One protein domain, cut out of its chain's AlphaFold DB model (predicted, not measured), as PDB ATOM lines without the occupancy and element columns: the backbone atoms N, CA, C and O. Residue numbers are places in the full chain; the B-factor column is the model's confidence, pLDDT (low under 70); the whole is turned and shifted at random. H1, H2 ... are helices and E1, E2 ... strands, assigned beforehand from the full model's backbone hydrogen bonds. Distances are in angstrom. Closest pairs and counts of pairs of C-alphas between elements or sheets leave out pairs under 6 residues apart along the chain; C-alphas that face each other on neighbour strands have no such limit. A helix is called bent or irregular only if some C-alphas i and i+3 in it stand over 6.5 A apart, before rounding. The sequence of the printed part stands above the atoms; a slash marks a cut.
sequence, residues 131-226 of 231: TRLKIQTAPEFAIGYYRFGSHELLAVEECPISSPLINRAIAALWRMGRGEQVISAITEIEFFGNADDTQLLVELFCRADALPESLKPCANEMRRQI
ATOM      1  N   THR A 131    -115.640 -60.999 105.181       97.81
ATOM      2  CA  THR A 131    -114.561 -61.801 105.761       97.81
ATOM      3  C   THR A 131    -113.771 -60.974 106.757       97.81
ATOM      4  O   THR A 131    -113.255 -59.922 106.401       97.81
ATOM      5  N   ARG A 132    -113.623 -61.493 107.975       98.06
ATOM      6  CA  ARG A 132    -112.796 -60.903 109.025       98.06
ATOM      7  C   ARG A 132    -111.609 -61.806 109.317       98.06
ATOM      8  O   ARG A 132    -111.797 -62.981 109.635       98.06
ATOM      9  N   LEU A 133    -110.412 -61.255 109.180       98.31
ATOM     10  CA  LEU A 133    -109.137 -61.944 109.330       98.31
ATOM     11  C   LEU A 133    -108.423 -61.426 110.565       98.31
ATOM     12  O   LEU A 133    -108.435 -60.231 110.856       98.31
ATOM     13  N   LYS A 134    -107.771 -62.340 111.268       98.12
ATOM     14  CA  LYS A 134    -106.804 -62.011 112.309       98.12
ATOM     15  C   LYS A 134    -105.485 -61.629 111.653       98.12
ATOM     16  O   LYS A 134    -105.132 -62.203 110.622       98.12
ATOM     17  N   ILE A 135    -104.780 -60.684 112.262       97.81
ATOM     18  CA  ILE A 135    -103.461 -60.225 111.837       97.81
ATOM     19  C   ILE A 135    -102.456 -60.512 112.945       97.81
ATOM     20  O   ILE A 135    -102.663 -60.169 114.108       97.81
ATOM     21  N   GLN A 136    -101.339 -61.107 112.554       96.94
ATOM     22  CA  GLN A 136    -100.127 -61.222 113.343       96.94
ATOM     23  C   GLN A 136     -99.003 -60.516 112.585       96.94
ATOM     24  O   GLN A 136     -98.819 -60.745 111.394       96.94
ATOM     25  N   THR A 137     -98.254 -59.656 113.271       95.62
ATOM     26  CA  THR A 137     -97.115 -58.919 112.690       95.62
ATOM     27  C   THR A 137     -95.757 -59.447 113.153       95.62
ATOM     28  O   THR A 137     -94.757 -59.165 112.509       95.62
ATOM     29  N   ALA A 138     -95.715 -60.228 114.238       92.69
ATOM     30  CA  ALA A 138     -94.505 -60.834 114.789       92.69
ATOM     31  C   ALA A 138     -94.816 -62.216 115.410       92.69
ATOM     32  O   ALA A 138     -95.936 -62.406 115.892       92.69
ATOM     33  N   PRO A 139     -93.860 -63.169 115.451       92.56
ATOM     34  CA  PRO A 139     -92.489 -63.062 114.934       92.56
ATOM     35  C   PRO A 139     -92.420 -63.017 113.401       92.56
ATOM     36  O   PRO A 139     -91.555 -62.346 112.856       92.56
ATOM     37  N   GLU A 140     -93.377 -63.648 112.723       94.25
ATOM     38  CA  GLU A 140     -93.571 -63.555 111.276       94.25
ATOM     39  C   GLU A 140     -94.957 -62.986 110.981       94.25
ATOM     40  O   GLU A 140     -95.918 -63.235 111.728       94.25
ATOM     41  N   PHE A 141     -95.061 -62.232 109.885       97.56
ATOM     42  CA  PHE A 141     -96.340 -61.720 109.423       97.56
ATOM     43  C   PHE A 141     -97.240 -62.869 108.974       97.56
ATOM     44  O   PHE A 141     -96.861 -63.676 108.125       97.56
ATOM     45  N   ALA A 142     -98.458 -62.904 109.500       98.06
ATOM     46  CA  ALA A 142     -99.480 -63.836 109.072       98.06
ATOM     47  C   ALA A 142    -100.863 -63.203 109.161       98.06
ATOM     48  O   ALA A 142    -101.175 -62.458 110.091       98.06
ATOM     49  N   ILE A 143    -101.718 -63.557 108.209       98.25
ATOM     50  CA  ILE A 143    -103.147 -63.265 108.267       98.25
ATOM     51  C   ILE A 143    -103.937 -64.542 108.067       98.25
ATOM     52  O   ILE A 143    -103.489 -65.461 107.381       98.25
ATOM     53  N   GLY A 144    -105.126 -64.602 108.654       98.12
ATOM     54  CA  GLY A 144    -106.000 -65.744 108.451       98.12
ATOM     55  C   GLY A 144    -107.112 -65.848 109.475       98.12
ATOM     56  O   GLY A 144    -107.642 -64.847 109.957       98.12
ATOM     57  N   TYR A 145    -107.478 -67.081 109.790       98.19
ATOM     58  CA  TYR A 145    -108.573 -67.403 110.701       98.19
ATOM     59  C   TYR A 145    -108.043 -68.158 111.910       98.19
ATOM     60  O   TYR A 145    -106.881 -68.549 111.942       98.19
ATOM     61  N   TYR A 146    -108.896 -68.419 112.893       97.94
ATOM     62  CA  TYR A 146    -108.525 -69.366 113.933       97.94
ATOM     63  C   TYR A 146    -108.571 -70.809 113.430       97.94
ATOM     64  O   TYR A 146    -109.425 -71.181 112.609       97.94
ATOM     65  N   ARG A 147    -107.654 -71.630 113.949       97.81
ATOM     66  CA  ARG A 147    -107.715 -73.080 113.789       97.81
ATOM     67  C   ARG A 147    -109.016 -73.624 114.374       97.81
ATOM     68  O   ARG A 147    -109.600 -73.053 115.296       97.81
ATOM     69  N   PHE A 148    -109.478 -74.741 113.826       96.12
ATOM     70  CA  PHE A 148    -110.688 -75.396 114.302       96.12
ATOM     71  C   PHE A 148    -110.591 -75.710 115.804       96.12
ATOM     72  O   PHE A 148    -109.654 -76.364 116.255       96.12
ATOM     73  N   GLY A 149    -111.568 -75.227 116.575       93.69
ATOM     74  CA  GLY A 149    -111.647 -75.473 118.015       93.69
ATOM     75  C   GLY A 149    -110.606 -74.741 118.872       93.69
ATOM     76  O   GLY A 149    -110.424 -75.122 120.025       93.69
ATOM     77  N   SER A 150    -109.923 -73.710 118.359       96.00
ATOM     78  CA  SER A 150    -108.942 -72.941 119.139       96.00
ATOM     79  C   SER A 150    -108.989 -71.433 118.849       96.00
ATOM     80  O   SER A 150    -109.801 -70.958 118.059       96.00
ATOM     81  N   HIS A 151    -108.120 -70.674 119.526       95.50
ATOM     82  CA  HIS A 151    -107.830 -69.261 119.239       95.50
ATOM     83  C   HIS A 151    -106.428 -69.084 118.628       95.50
ATOM     84  O   HIS A 151    -105.853 -67.999 118.664       95.50
ATOM     85  N   GLU A 152    -105.847 -70.163 118.100       96.81
ATOM     86  CA  GLU A 152    -104.551 -70.133 117.426       96.81
ATOM     87  C   GLU A 152    -104.732 -69.673 115.979       96.81
ATOM     88  O   GLU A 152    -105.634 -70.147 115.284       96.81
ATOM     89  N   LEU A 153    -103.875 -68.764 115.515       97.62
ATOM     90  CA  LEU A 153    -103.898 -68.284 114.140       97.62
ATOM     91  C   LEU A 153    -103.493 -69.392 113.157       97.62
ATOM     92  O   LEU A 153    -102.412 -69.969 113.246       97.62
ATOM     93  N   LEU A 154    -104.345 -69.636 112.167       98.06
ATOM     94  CA  LEU A 154    -104.022 -70.361 110.948       98.06
ATOM     95  C   LEU A 154    -103.758 -69.348 109.837       98.06
ATOM     96  O   LEU A 154    -104.681 -68.643 109.425       98.06
ATOM     97  N   ALA A 155    -102.525 -69.306 109.333       98.12
ATOM     98  CA  ALA A 155    -102.179 -68.500 108.169       98.12
ATOM     99  C   ALA A 155    -102.927 -68.999 106.921       98.12
ATOM    100  O   ALA A 155    -102.930 -70.196 106.624       98.12
ATOM    101  N   VAL A 156    -103.569 -68.078 106.203       98.00
ATOM    102  CA  VAL A 156    -104.395 -68.361 105.027       98.00
ATOM    103  C   VAL A 156    -104.076 -67.352 103.930       98.00
ATOM    104  O   VAL A 156    -104.189 -66.145 104.139       98.00
ATOM    105  N   GLU A 157    -103.695 -67.842 102.752       97.31
ATOM    106  CA  GLU A 157    -103.386 -67.012 101.578       97.31
ATOM    107  C   GLU A 157    -104.608 -66.765 100.689       97.31
ATOM    108  O   GLU A 157    -104.675 -65.750 100.001       97.31
ATOM    109  N   GLU A 158    -105.609 -67.641 100.765       97.31
ATOM    110  CA  GLU A 158    -106.872 -67.510 100.045       97.31
ATOM    111  C   GLU A 158    -108.018 -68.225 100.768       97.31
ATOM    112  O   GLU A 158    -107.830 -69.175 101.527       97.31
ATOM    113  N   CYS A 159    -109.247 -67.796 100.513       98.19
ATOM    114  CA  CYS A 159    -110.440 -68.468 100.996       98.19
ATOM    115  C   CYS A 159    -111.384 -68.722  99.814       98.19
ATOM    116  O   CYS A 159    -112.056 -67.786  99.379       98.19
ATOM    117  N   PRO A 160    -111.502 -69.968  99.312       97.56
ATOM    118  CA  PRO A 160    -112.305 -70.274  98.117       97.56
ATOM    119  C   PRO A 160    -113.802 -69.948  98.230       97.56
ATOM    120  O   PRO A 160    -114.514 -69.866  97.232       97.56
ATOM    121  N   ILE A 161    -114.316 -69.789  99.454       97.62
ATOM    122  CA  ILE A 161    -115.700 -69.353  99.666       97.62
ATOM    123  C   ILE A 161    -115.843 -67.828  99.681       97.62
ATOM    124  O   ILE A 161    -116.951 -67.346  99.480       97.62
ATOM    125  N   SER A 162    -114.765 -67.076  99.921       98.00
ATOM    126  CA  SER A 162    -114.755 -65.611  99.862       98.00
ATOM    127  C   SER A 162    -114.780 -65.128  98.421       98.00
ATOM    128  O   SER A 162    -114.267 -65.800  97.530       98.00
ATOM    129  N   SER A 163    -115.392 -63.970  98.183       97.50
ATOM    130  CA  SER A 163    -115.509 -63.427  96.831       97.50
ATOM    131  C   SER A 163    -114.138 -63.174  96.173       97.50
ATOM    132  O   SER A 163    -113.131 -62.983  96.872       97.50
ATOM    133  N   PRO A 164    -114.056 -63.147  94.829       97.44
ATOM    134  CA  PRO A 164    -112.816 -62.857  94.122       97.44
ATOM    135  C   PRO A 164    -112.172 -61.532  94.538       97.44
ATOM    136  O   PRO A 164    -110.949 -61.474  94.686       97.44
ATOM    137  N   LEU A 165    -112.953 -60.466  94.753       98.06
ATOM    138  CA  LEU A 165    -112.416 -59.184  95.212       98.06
ATOM    139  C   LEU A 165    -111.810 -59.278  96.619       98.06
ATOM    140  O   LEU A 165    -110.724 -58.737  96.833       98.06
ATOM    141  N   ILE A 166    -112.434 -60.025  97.536       98.38
ATOM    142  CA  ILE A 166    -111.858 -60.287  98.863       98.38
ATOM    143  C   ILE A 166    -110.558 -61.080  98.747       98.38
ATOM    144  O   ILE A 166    -109.577 -60.714  99.385       98.38
ATOM    145  N   ASN A 167    -110.494 -62.121  97.915       98.38
ATOM    146  CA  ASN A 167    -109.247 -62.874  97.727       98.38
ATOM    147  C   ASN A 167    -108.120 -61.998  97.150       98.38
ATOM    148  O   ASN A 167    -106.974 -62.094  97.591       98.38
ATOM    149  N   ARG A 168    -108.433 -61.053  96.250       98.25
ATOM    150  CA  ARG A 168    -107.452 -60.046  95.804       98.25
ATOM    151  C   ARG A 168    -107.002 -59.116  96.939       98.25
ATOM    152  O   ARG A 168    -105.827 -58.754  96.986       98.25
ATOM    153  N   ALA A 169    -107.901 -58.740  97.850       98.19
ATOM    154  CA  ALA A 169    -107.559 -57.950  99.034       98.19
ATOM    155  C   ALA A 169    -106.673 -58.725 100.024       98.19
ATOM    156  O   ALA A 169    -105.698 -58.169 100.523       98.19
ATOM    157  N   ILE A 170    -106.943 -60.017 100.240       98.38
ATOM    158  CA  ILE A 170    -106.094 -60.918 101.040       98.38
ATOM    159  C   ILE A 170    -104.681 -60.971 100.452       98.38
ATOM    160  O   ILE A 170    -103.704 -60.757 101.170       98.38
ATOM    161  N   ALA A 171    -104.562 -61.168  99.137       98.31
ATOM    162  CA  ALA A 171    -103.270 -61.181  98.455       98.31
ATOM    163  C   ALA A 171    -102.530 -59.833  98.566       98.31
ATOM    164  O   ALA A 171    -101.312 -59.801  98.749       98.31
ATOM    165  N   ALA A 172    -103.243 -58.704  98.476       97.94
ATOM    166  CA  ALA A 172    -102.661 -57.381  98.699       97.94
ATOM    167  C   ALA A 172    -102.149 -57.215 100.136       97.94
ATOM    168  O   ALA A 172    -101.026 -56.754 100.331       97.94
ATOM    169  N   LEU A 173    -102.919 -57.659 101.128       97.69
ATOM    170  CA  LEU A 173    -102.530 -57.575 102.531       97.69
ATOM    171  C   LEU A 173    -101.309 -58.450 102.856       97.69
ATOM    172  O   LEU A 173    -100.429 -58.006 103.589       97.69
ATOM    173  N   TRP A 174    -101.198 -59.643 102.262       98.06
ATOM    174  CA  TRP A 174     -99.984 -60.462 102.352       98.06
ATOM    175  C   TRP A 174     -98.750 -59.744 101.805       98.06
ATOM    176  O   TRP A 174     -97.701 -59.766 102.449       98.06
ATOM    177  N   ARG A 175     -98.866 -59.076 100.649       97.50
ATOM    178  CA  ARG A 175     -97.767 -58.271 100.085       97.50
ATOM    179  C   ARG A 175     -97.372 -57.133 101.024       97.50
ATOM    180  O   ARG A 175     -96.187 -56.959 101.285       97.50
ATOM    181  N   MET A 176     -98.354 -56.412 101.566       96.44
ATOM    182  CA  MET A 176     -98.118 -55.313 102.506       96.44
ATOM    183  C   MET A 176     -97.425 -55.777 103.787       96.44
ATOM    184  O   MET A 176     -96.463 -55.157 104.228       96.44
ATOM    185  N   GLY A 177     -97.893 -56.872 104.383       95.88
ATOM    186  CA  GLY A 177     -97.317 -57.396 105.616       95.88
ATOM    187  C   GLY A 177     -95.899 -57.931 105.448       95.88
ATOM    188  O   GLY A 177     -95.047 -57.658 106.286       95.88
ATOM    189  N   ARG A 178     -95.614 -58.610 104.327       95.19
ATOM    190  CA  ARG A 178     -94.247 -59.028 103.958       95.19
ATOM    191  C   ARG A 178     -93.313 -57.841 103.698       95.19
ATOM    192  O   ARG A 178     -92.110 -57.982 103.853       95.19
ATOM    193  N   GLY A 179     -93.862 -56.693 103.299       94.81
ATOM    194  CA  GLY A 179     -93.138 -55.429 103.156       94.81
ATOM    195  C   GLY A 179     -93.086 -54.581 104.430       94.81
ATOM    196  O   GLY A 179     -92.746 -53.407 104.334       94.81
ATOM    197  N   GLU A 180     -93.480 -55.130 105.588       93.25
ATOM    198  CA  GLU A 180     -93.513 -54.434 106.886       93.25
ATOM    199  C   GLU A 180     -94.391 -53.164 106.893       93.25
ATOM    200  O   GLU A 180     -94.202 -52.242 107.683       93.25
ATOM    201  N   GLN A 181     -95.404 -53.112 106.020       93.25
ATOM    202  CA  GLN A 181     -96.303 -51.961 105.868       93.25
ATOM    203  C   GLN A 181     -97.553 -52.053 106.760       93.25
ATOM    204  O   GLN A 181     -98.372 -51.135 106.770       93.25
ATOM    205  N   VAL A 182     -97.724 -53.162 107.489       93.88
ATOM    206  CA  VAL A 182     -98.838 -53.383 108.422       93.88
ATOM    207  C   VAL A 182     -98.344 -53.188 109.849       93.88
ATOM    208  O   VAL A 182     -97.466 -53.900 110.324       93.88
ATOM    209  N   ILE A 183     -98.937 -52.226 110.547       93.25
ATOM    210  CA  ILE A 183     -98.556 -51.883 111.919       93.25
ATOM    211  C   ILE A 183     -99.129 -52.875 112.940       93.25
ATOM    212  O   ILE A 183    -100.268 -53.330 112.822       93.25
ATOM    213  N   SER A 184     -98.367 -53.145 114.000       94.00
ATOM    214  CA  SER A 184     -98.711 -54.115 115.056       94.00
ATOM    215  C   SER A 184     -99.924 -53.737 115.911       94.00
ATOM    216  O   SER A 184    -100.458 -54.571 116.640       94.00
ATOM    217  N   ALA A 185    -100.377 -52.485 115.820       95.12
ATOM    218  CA  ALA A 185    -101.587 -52.014 116.476       95.12
ATOM    219  C   ALA A 185    -102.868 -52.622 115.880       95.12
ATOM    220  O   ALA A 185    -103.868 -52.708 116.594       95.12
ATOM    221  N   ILE A 186    -102.846 -53.036 114.607       95.88
ATOM    222  CA  ILE A 186    -103.991 -53.650 113.927       95.88
ATOM    223  C   ILE A 186    -103.991 -55.143 114.248       95.88
ATOM    224  O   ILE A 186    -103.067 -55.868 113.883       95.88
ATOM    225  N   THR A 187    -105.034 -55.605 114.927       96.62
ATOM    226  CA  THR A 187    -105.181 -57.007 115.338       96.62
ATOM    227  C   THR A 187    -106.063 -57.789 114.381       96.62
ATOM    228  O   THR A 187    -105.907 -59.003 114.250       96.62
ATOM    229  N   GLU A 188    -106.998 -57.118 113.707       97.81
ATOM    230  CA  GLU A 188    -107.919 -57.741 112.761       97.81
ATOM    231  C   GLU A 188    -108.295 -56.764 111.649       97.81
ATOM    232  O   GLU A 188    -108.279 -55.546 111.827       97.81
ATOM    233  N   ILE A 189    -108.681 -57.315 110.508       97.81
ATOM    234  CA  ILE A 189    -109.184 -56.563 109.362       97.81
ATOM    235  C   ILE A 189    -110.419 -57.258 108.823       97.81
ATOM    236  O   ILE A 189    -110.456 -58.485 108.711       97.81
ATOM    237  N   GLU A 190    -111.440 -56.479 108.500       98.38
ATOM    238  CA  GLU A 190    -112.631 -56.972 107.834       98.38
ATOM    239  C   GLU A 190    -112.743 -56.375 106.438       98.38
ATOM    240  O   GLU A 190    -112.588 -55.174 106.233       98.38
ATOM    241  N   PHE A 191    -113.014 -57.253 105.480       98.25
ATOM    242  CA  PHE A 191    -113.373 -56.909 104.119       98.25
ATOM    243  C   PHE A 191    -114.854 -57.187 103.920       98.25
ATOM    244  O   PHE A 191    -115.318 -58.303 104.187       98.25
ATOM    245  N   PHE A 192    -115.578 -56.198 103.409       98.00
ATOM    246  CA  PHE A 192    -116.974 -56.338 103.026       98.00
ATOM    247  C   PHE A 192    -117.177 -55.861 101.585       98.00
ATOM    248  O   PHE A 192    -117.103 -54.670 101.295       98.00
ATOM    249  N   GLY A 193    -117.396 -56.814 100.680       97.38
ATOM    250  CA  GLY A 193    -117.732 -56.571  99.284       97.38
ATOM    251  C   GLY A 193    -119.207 -56.242  99.095       97.38
ATOM    252  O   GLY A 193    -120.078 -56.833  99.741       97.38
ATOM    253  N   ASN A 194    -119.491 -55.311  98.189       95.69
ATOM    254  CA  ASN A 194    -120.852 -55.045  97.735       95.69
ATOM    255  C   ASN A 194    -121.414 -56.214  96.891       95.69
ATOM    256  O   ASN A 194    -120.728 -57.193  96.597       95.69
ATOM    257  N   ALA A 195    -122.698 -56.137  96.530       93.62
ATOM    258  CA  ALA A 195    -123.428 -57.256  95.925       93.62
ATOM    259  C   ALA A 195    -122.880 -57.721  94.561       93.62
ATOM    260  O   ALA A 195    -123.037 -58.892  94.223       93.62
ATOM    261  N   ASP A 196    -122.256 -56.830  93.788       94.62
ATOM    262  CA  ASP A 196    -121.680 -57.124  92.470       94.62
ATOM    263  C   ASP A 196    -120.156 -57.364  92.505       94.62
ATOM    264  O   ASP A 196    -119.538 -57.536  91.455       94.62
ATOM    265  N   ASP A 197    -119.555 -57.422  93.701       95.88
ATOM    266  CA  ASP A 197    -118.122 -57.653  93.925       95.88
ATOM    267  C   ASP A 197    -117.209 -56.619  93.230       95.88
ATOM    268  O   ASP A 197    -116.122 -56.944  92.735       95.88
ATOM    269  N   THR A 198    -117.648 -55.353  93.181       95.88
ATOM    270  CA  THR A 198    -116.922 -54.241  92.540       95.88
ATOM    271  C   THR A 198    -116.298 -53.245  93.512       95.88
ATOM    272  O   THR A 198    -115.364 -52.548  93.109       95.88
ATOM    273  N   GLN A 199    -116.764 -53.182  94.763       96.62
ATOM    274  CA  GLN A 199    -116.266 -52.278  95.807       96.62
ATOM    275  C   GLN A 199    -116.070 -53.016  97.136       96.62
ATOM    276  O   GLN A 199    -116.836 -53.921  97.461       96.62
ATOM    277  N   LEU A 200    -115.068 -52.600  97.914       96.81
ATOM    278  CA  LEU A 200    -114.777 -53.101  99.259       96.81
ATOM    279  C   LEU A 200    -114.874 -51.993 100.298       96.81
ATOM    280  O   LEU A 200    -114.154 -51.004 100.218       96.81
ATOM    281  N   LEU A 201    -115.642 -52.233 101.351       96.81
ATOM    282  CA  LEU A 201    -115.418 -51.577 102.630       96.81
ATOM    283  C   LEU A 201    -114.313 -52.329 103.388       96.81
ATOM    284  O   LEU A 201    -114.330 -53.563 103.457       96.81
ATOM    285  N   VAL A 202    -113.361 -51.582 103.949       96.94
ATOM    286  CA  VAL A 202    -112.271 -52.115 104.774       96.94
ATOM    287  C   VAL A 202    -112.379 -51.537 106.178       96.94
ATOM    288  O   VAL A 202    -112.272 -50.325 106.359       96.94
ATOM    289  N   GLU A 203    -112.551 -52.402 107.174       96.56
ATOM    290  CA  GLU A 203    -112.606 -52.017 108.586       96.56
ATOM    291  C   GLU A 203    -111.379 -52.562 109.323       96.56
ATOM    292  O   GLU A 203    -111.042 -53.742 109.210       96.56
ATOM    293  N   LEU A 204    -110.699 -51.701 110.086       95.50
ATOM    294  CA  LEU A 204    -109.515 -52.059 110.867       95.50
ATOM    295  C   LEU A 204    -109.867 -52.132 112.346       95.50
ATOM    296  O   LEU A 204    -110.322 -51.153 112.937       95.50
ATOM    297  N   PHE A 205    -109.595 -53.276 112.962       96.06
ATOM    298  CA  PHE A 205    -109.719 -53.457 114.401       96.06
ATOM    299  C   PHE A 205    -108.342 -53.286 115.020       96.06
ATOM    300  O   PHE A 205    -107.400 -54.010 114.696       96.06
ATOM    301  N   CYS A 206    -108.236 -52.301 115.902       95.00
ATOM    302  CA  CYS A 206    -106.979 -51.916 116.522       95.00
ATOM    303  C   CYS A 206    -107.029 -52.151 118.030       95.00
ATOM    304  O   CYS A 206    -108.102 -52.169 118.639       95.00
ATOM    305  N   ARG A 207    -105.857 -52.300 118.648       92.44
ATOM    306  CA  ARG A 207    -105.734 -52.258 120.108       92.44
ATOM    307  C   ARG A 207    -106.240 -50.921 120.650       92.44
ATOM    308  O   ARG A 207    -106.097 -49.887 120.003       92.44
ATOM    309  N   ALA A 208    -106.776 -50.944 121.867       89.19
ATOM    310  CA  ALA A 208    -107.361 -49.766 122.510       89.19
ATOM    311  C   ALA A 208    -106.365 -48.610 122.726       89.19
ATOM    312  O   ALA A 208    -106.778 -47.462 122.834       89.19
ATOM    313  N   ASP A 209    -105.065 -48.902 122.785       90.56
ATOM    314  CA  ASP A 209    -103.996 -47.919 122.964       90.56
ATOM    315  C   ASP A 209    -103.448 -47.345 121.645       90.56
ATOM    316  O   ASP A 209    -102.522 -46.534 121.656       90.56
ATOM    317  N   ALA A 210    -104.009 -47.742 120.499       89.69
ATOM    318  CA  ALA A 210    -103.610 -47.223 119.200       89.69
ATOM    319  C   ALA A 210    -104.110 -45.782 118.995       89.69
ATOM    320  O   ALA A 210    -105.308 -45.505 119.045       89.69
ATOM    321  N   LEU A 211    -103.191 -44.858 118.704       87.75
ATOM    322  CA  LEU A 211    -103.532 -43.479 118.354       87.75
ATOM    323  C   LEU A 211    -104.003 -43.399 116.891       87.75
ATOM    324  O   LEU A 211    -103.287 -43.877 116.014       87.75
ATOM    325  N   PRO A 212    -105.126 -42.729 116.569       85.00
ATOM    326  CA  PRO A 212    -105.614 -42.628 115.188       85.00
ATOM    327  C   PRO A 212    -104.578 -42.099 114.183       85.00
ATOM    328  O   PRO A 212    -104.517 -42.562 113.046       85.00
ATOM    329  N   GLU A 213    -103.724 -41.165 114.607       88.06
ATOM    330  CA  GLU A 213    -102.659 -40.595 113.772       88.06
ATOM    331  C   GLU A 213    -101.620 -41.636 113.327       88.06
ATOM    332  O   GLU A 213    -101.119 -41.550 112.207       88.06
ATOM    333  N   SER A 214    -101.335 -42.656 114.149       87.12
ATOM    334  CA  SER A 214    -100.389 -43.717 113.779       87.12
ATOM    335  C   SER A 214    -100.978 -44.709 112.771       87.12
ATOM    336  O   SER A 214    -100.227 -45.392 112.074       87.12
ATOM    337  N   LEU A 215    -102.310 -44.759 112.641       89.81
ATOM    338  CA  LEU A 215    -103.009 -45.630 111.696       89.81
ATOM    339  C   LEU A 215    -103.061 -45.035 110.280       89.81
ATOM    340  O   LEU A 215    -103.115 -45.788 109.307       89.81
ATOM    341  N   LYS A 216    -103.039 -43.699 110.146       89.88
ATOM    342  CA  LYS A 216    -103.246 -43.002 108.861       89.88
ATOM    343  C   LYS A 216    -102.289 -43.446 107.746       89.88
ATOM    344  O   LYS A 216    -102.785 -43.695 106.647       89.88
ATOM    345  N   PRO A 217    -100.964 -43.583 107.967       90.62
ATOM    346  CA  PRO A 217    -100.056 -44.024 106.908       90.62
ATOM    347  C   PRO A 217    -100.399 -45.431 106.404       90.62
ATOM    348  O   PRO A 217    -100.502 -45.643 105.199       90.62
ATOM    349  N   CYS A 218    -100.662 -46.359 107.329       91.56
ATOM    350  CA  CYS A 218    -101.065 -47.729 107.015       91.56
ATOM    351  C   CYS A 218    -102.400 -47.758 106.251       91.56
ATOM    352  O   CYS A 218    -102.506 -48.403 105.211       91.56
ATOM    353  N   ALA A 219    -103.400 -46.993 106.699       91.25
ATOM    354  CA  ALA A 219    -104.703 -46.909 106.042       91.25
ATOM    355  C   ALA A 219    -104.616 -46.325 104.618       91.25
ATOM    356  O   ALA A 219    -105.266 -46.824 103.699       91.25
ATOM    357  N   ASN A 220    -103.788 -45.297 104.408       91.94
ATOM    358  CA  ASN A 220    -103.543 -44.733 103.079       91.94
ATOM    359  C   ASN A 220    -102.843 -45.741 102.159       91.94
ATOM    360  O   ASN A 220    -103.202 -45.863 100.989       91.94
ATOM    361  N   GLU A 221    -101.886 -46.496 102.695       92.44
ATOM    362  CA  GLU A 221    -101.216 -47.558 101.952       92.44
ATOM    363  C   GLU A 221    -102.189 -48.686 101.579       92.44
ATOM    364  O   GLU A 221    -102.187 -49.155 100.440       92.44
ATOM    365  N   MET A 222    -103.087 -49.060 102.496       93.38
ATOM    366  CA  MET A 222    -104.149 -50.032 102.239       93.38
ATOM    367  C   MET A 222    -105.088 -49.547 101.137       93.38
ATOM    368  O   MET A 222    -105.340 -50.295 100.202       93.38
ATOM    369  N   ARG A 223    -105.543 -48.289 101.167       92.75
ATOM    370  CA  ARG A 223    -106.363 -47.718 100.080       92.75
ATOM    371  C   ARG A 223    -105.659 -47.751  98.723       92.75
ATOM    372  O   ARG A 223    -106.317 -47.921  97.702       92.75
ATOM    373  N   ARG A 224    -104.333 -47.591  98.704       92.56
ATOM    374  CA  ARG A 224    -103.527 -47.621  97.475       92.56
ATOM    375  C   ARG A 224    -103.343 -49.035  96.925       92.56
ATOM    376  O   ARG A 224    -103.379 -49.220  95.711       92.56
ATOM    377  N   GLN A 225    -103.090 -50.017  97.791       93.56
ATOM    378  CA  GLN A 225    -102.724 -51.375  97.373       93.56
ATOM    379  C   GLN A 225    -103.884 -52.369  97.338       93.56
ATOM    380  O   GLN A 225    -103.823 -53.340  96.575       93.56
ATOM    381  N   ILE A 226    -104.909 -52.166  98.165       92.38
ATOM    382  CA  ILE A 226    -106.105 -53.003  98.188       92.38
ATOM    383  C   ILE A 226    -107.024 -52.530  97.058       92.38
ATOM    384  O   ILE A 226    -107.350 -51.345  96.969       92.38
TER     385      ILE A 226
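This is residues 131 to 226 of the 231 residues of the protein "TRAM domain-containing protein" of Acidobacteria bacterium (UniProt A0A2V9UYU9). A strongly twisted sheet of five strands has helix H1 lying along one face, over E1 and E4, while helix H2 sits by the E5 edge and meets H1 with residues 222 to 225. The printed part has 96 residues, in the order E1 E2 E3 H1 E4 E5 H2; the sheet runs E3 E2 E1 E4 E5, all antiparallel. The class is mixed, helices and strands; the whole is compact, with a radius of gyration of the C-alphas of 13.0 A and spans of 35 by 33 by 23 A.

Find C-alpha 131 at (-114.561, -61.801, 105.761), where E1, residues 131 to 136, begins. E2, 142 to 146, and E3, 153 to 155, follow. H1, 164 to 178, runs 21.4 A from (-112.816, -62.857, 94.122). Then come E4, 186 to 193, 20.3 A, and E5, 200 to 206, 19.0 A. H2, 212 to 225, runs 20.1 A to C-alpha 225 at (-102.724, -51.375, 97.373); it is only just irregular, C-alphas 214 and 217 being 6.9 A apart.

E1, E2 and E3 form a meander, each strand the antiparallel neighbour of the one before; look for N 136 and O 142, 2.8 A, and N 154 and O 145, 2.8 A. E1 and E4 are antiparallel neighbours, with N 133 and O 189 within hydrogen-bond range at 2.8 A; the hairpin E4 and E5 has N 203 and O 190 within hydrogen-bond range at 2.9 A. H1 is on the sheet at a height of 8.7 A, its closest C-alphas to E4 being Ile 166 and Phe 191, 6.4 A. H1 and H2 make two layers with the sheet, helices on one face; they only just touch, with 3 pairs of C-alphas within 8 A, the closest Ala 172 and Gln 225, 6.2 A, at a steep tilt of 59 degrees, opposite ways. H2 and E5 are near each other, with 8 pairs of C-alphas within 10 A. Each O i to N i+4 pair is within hydrogen-bond range in H1, and 8 of 10 in H2.

The C-alphas of Pro 139 and Asp 196 are the two farthest apart, 37.3 A. The printed part has no cut and no long link, and no printed residue is under 70 in pLDDT.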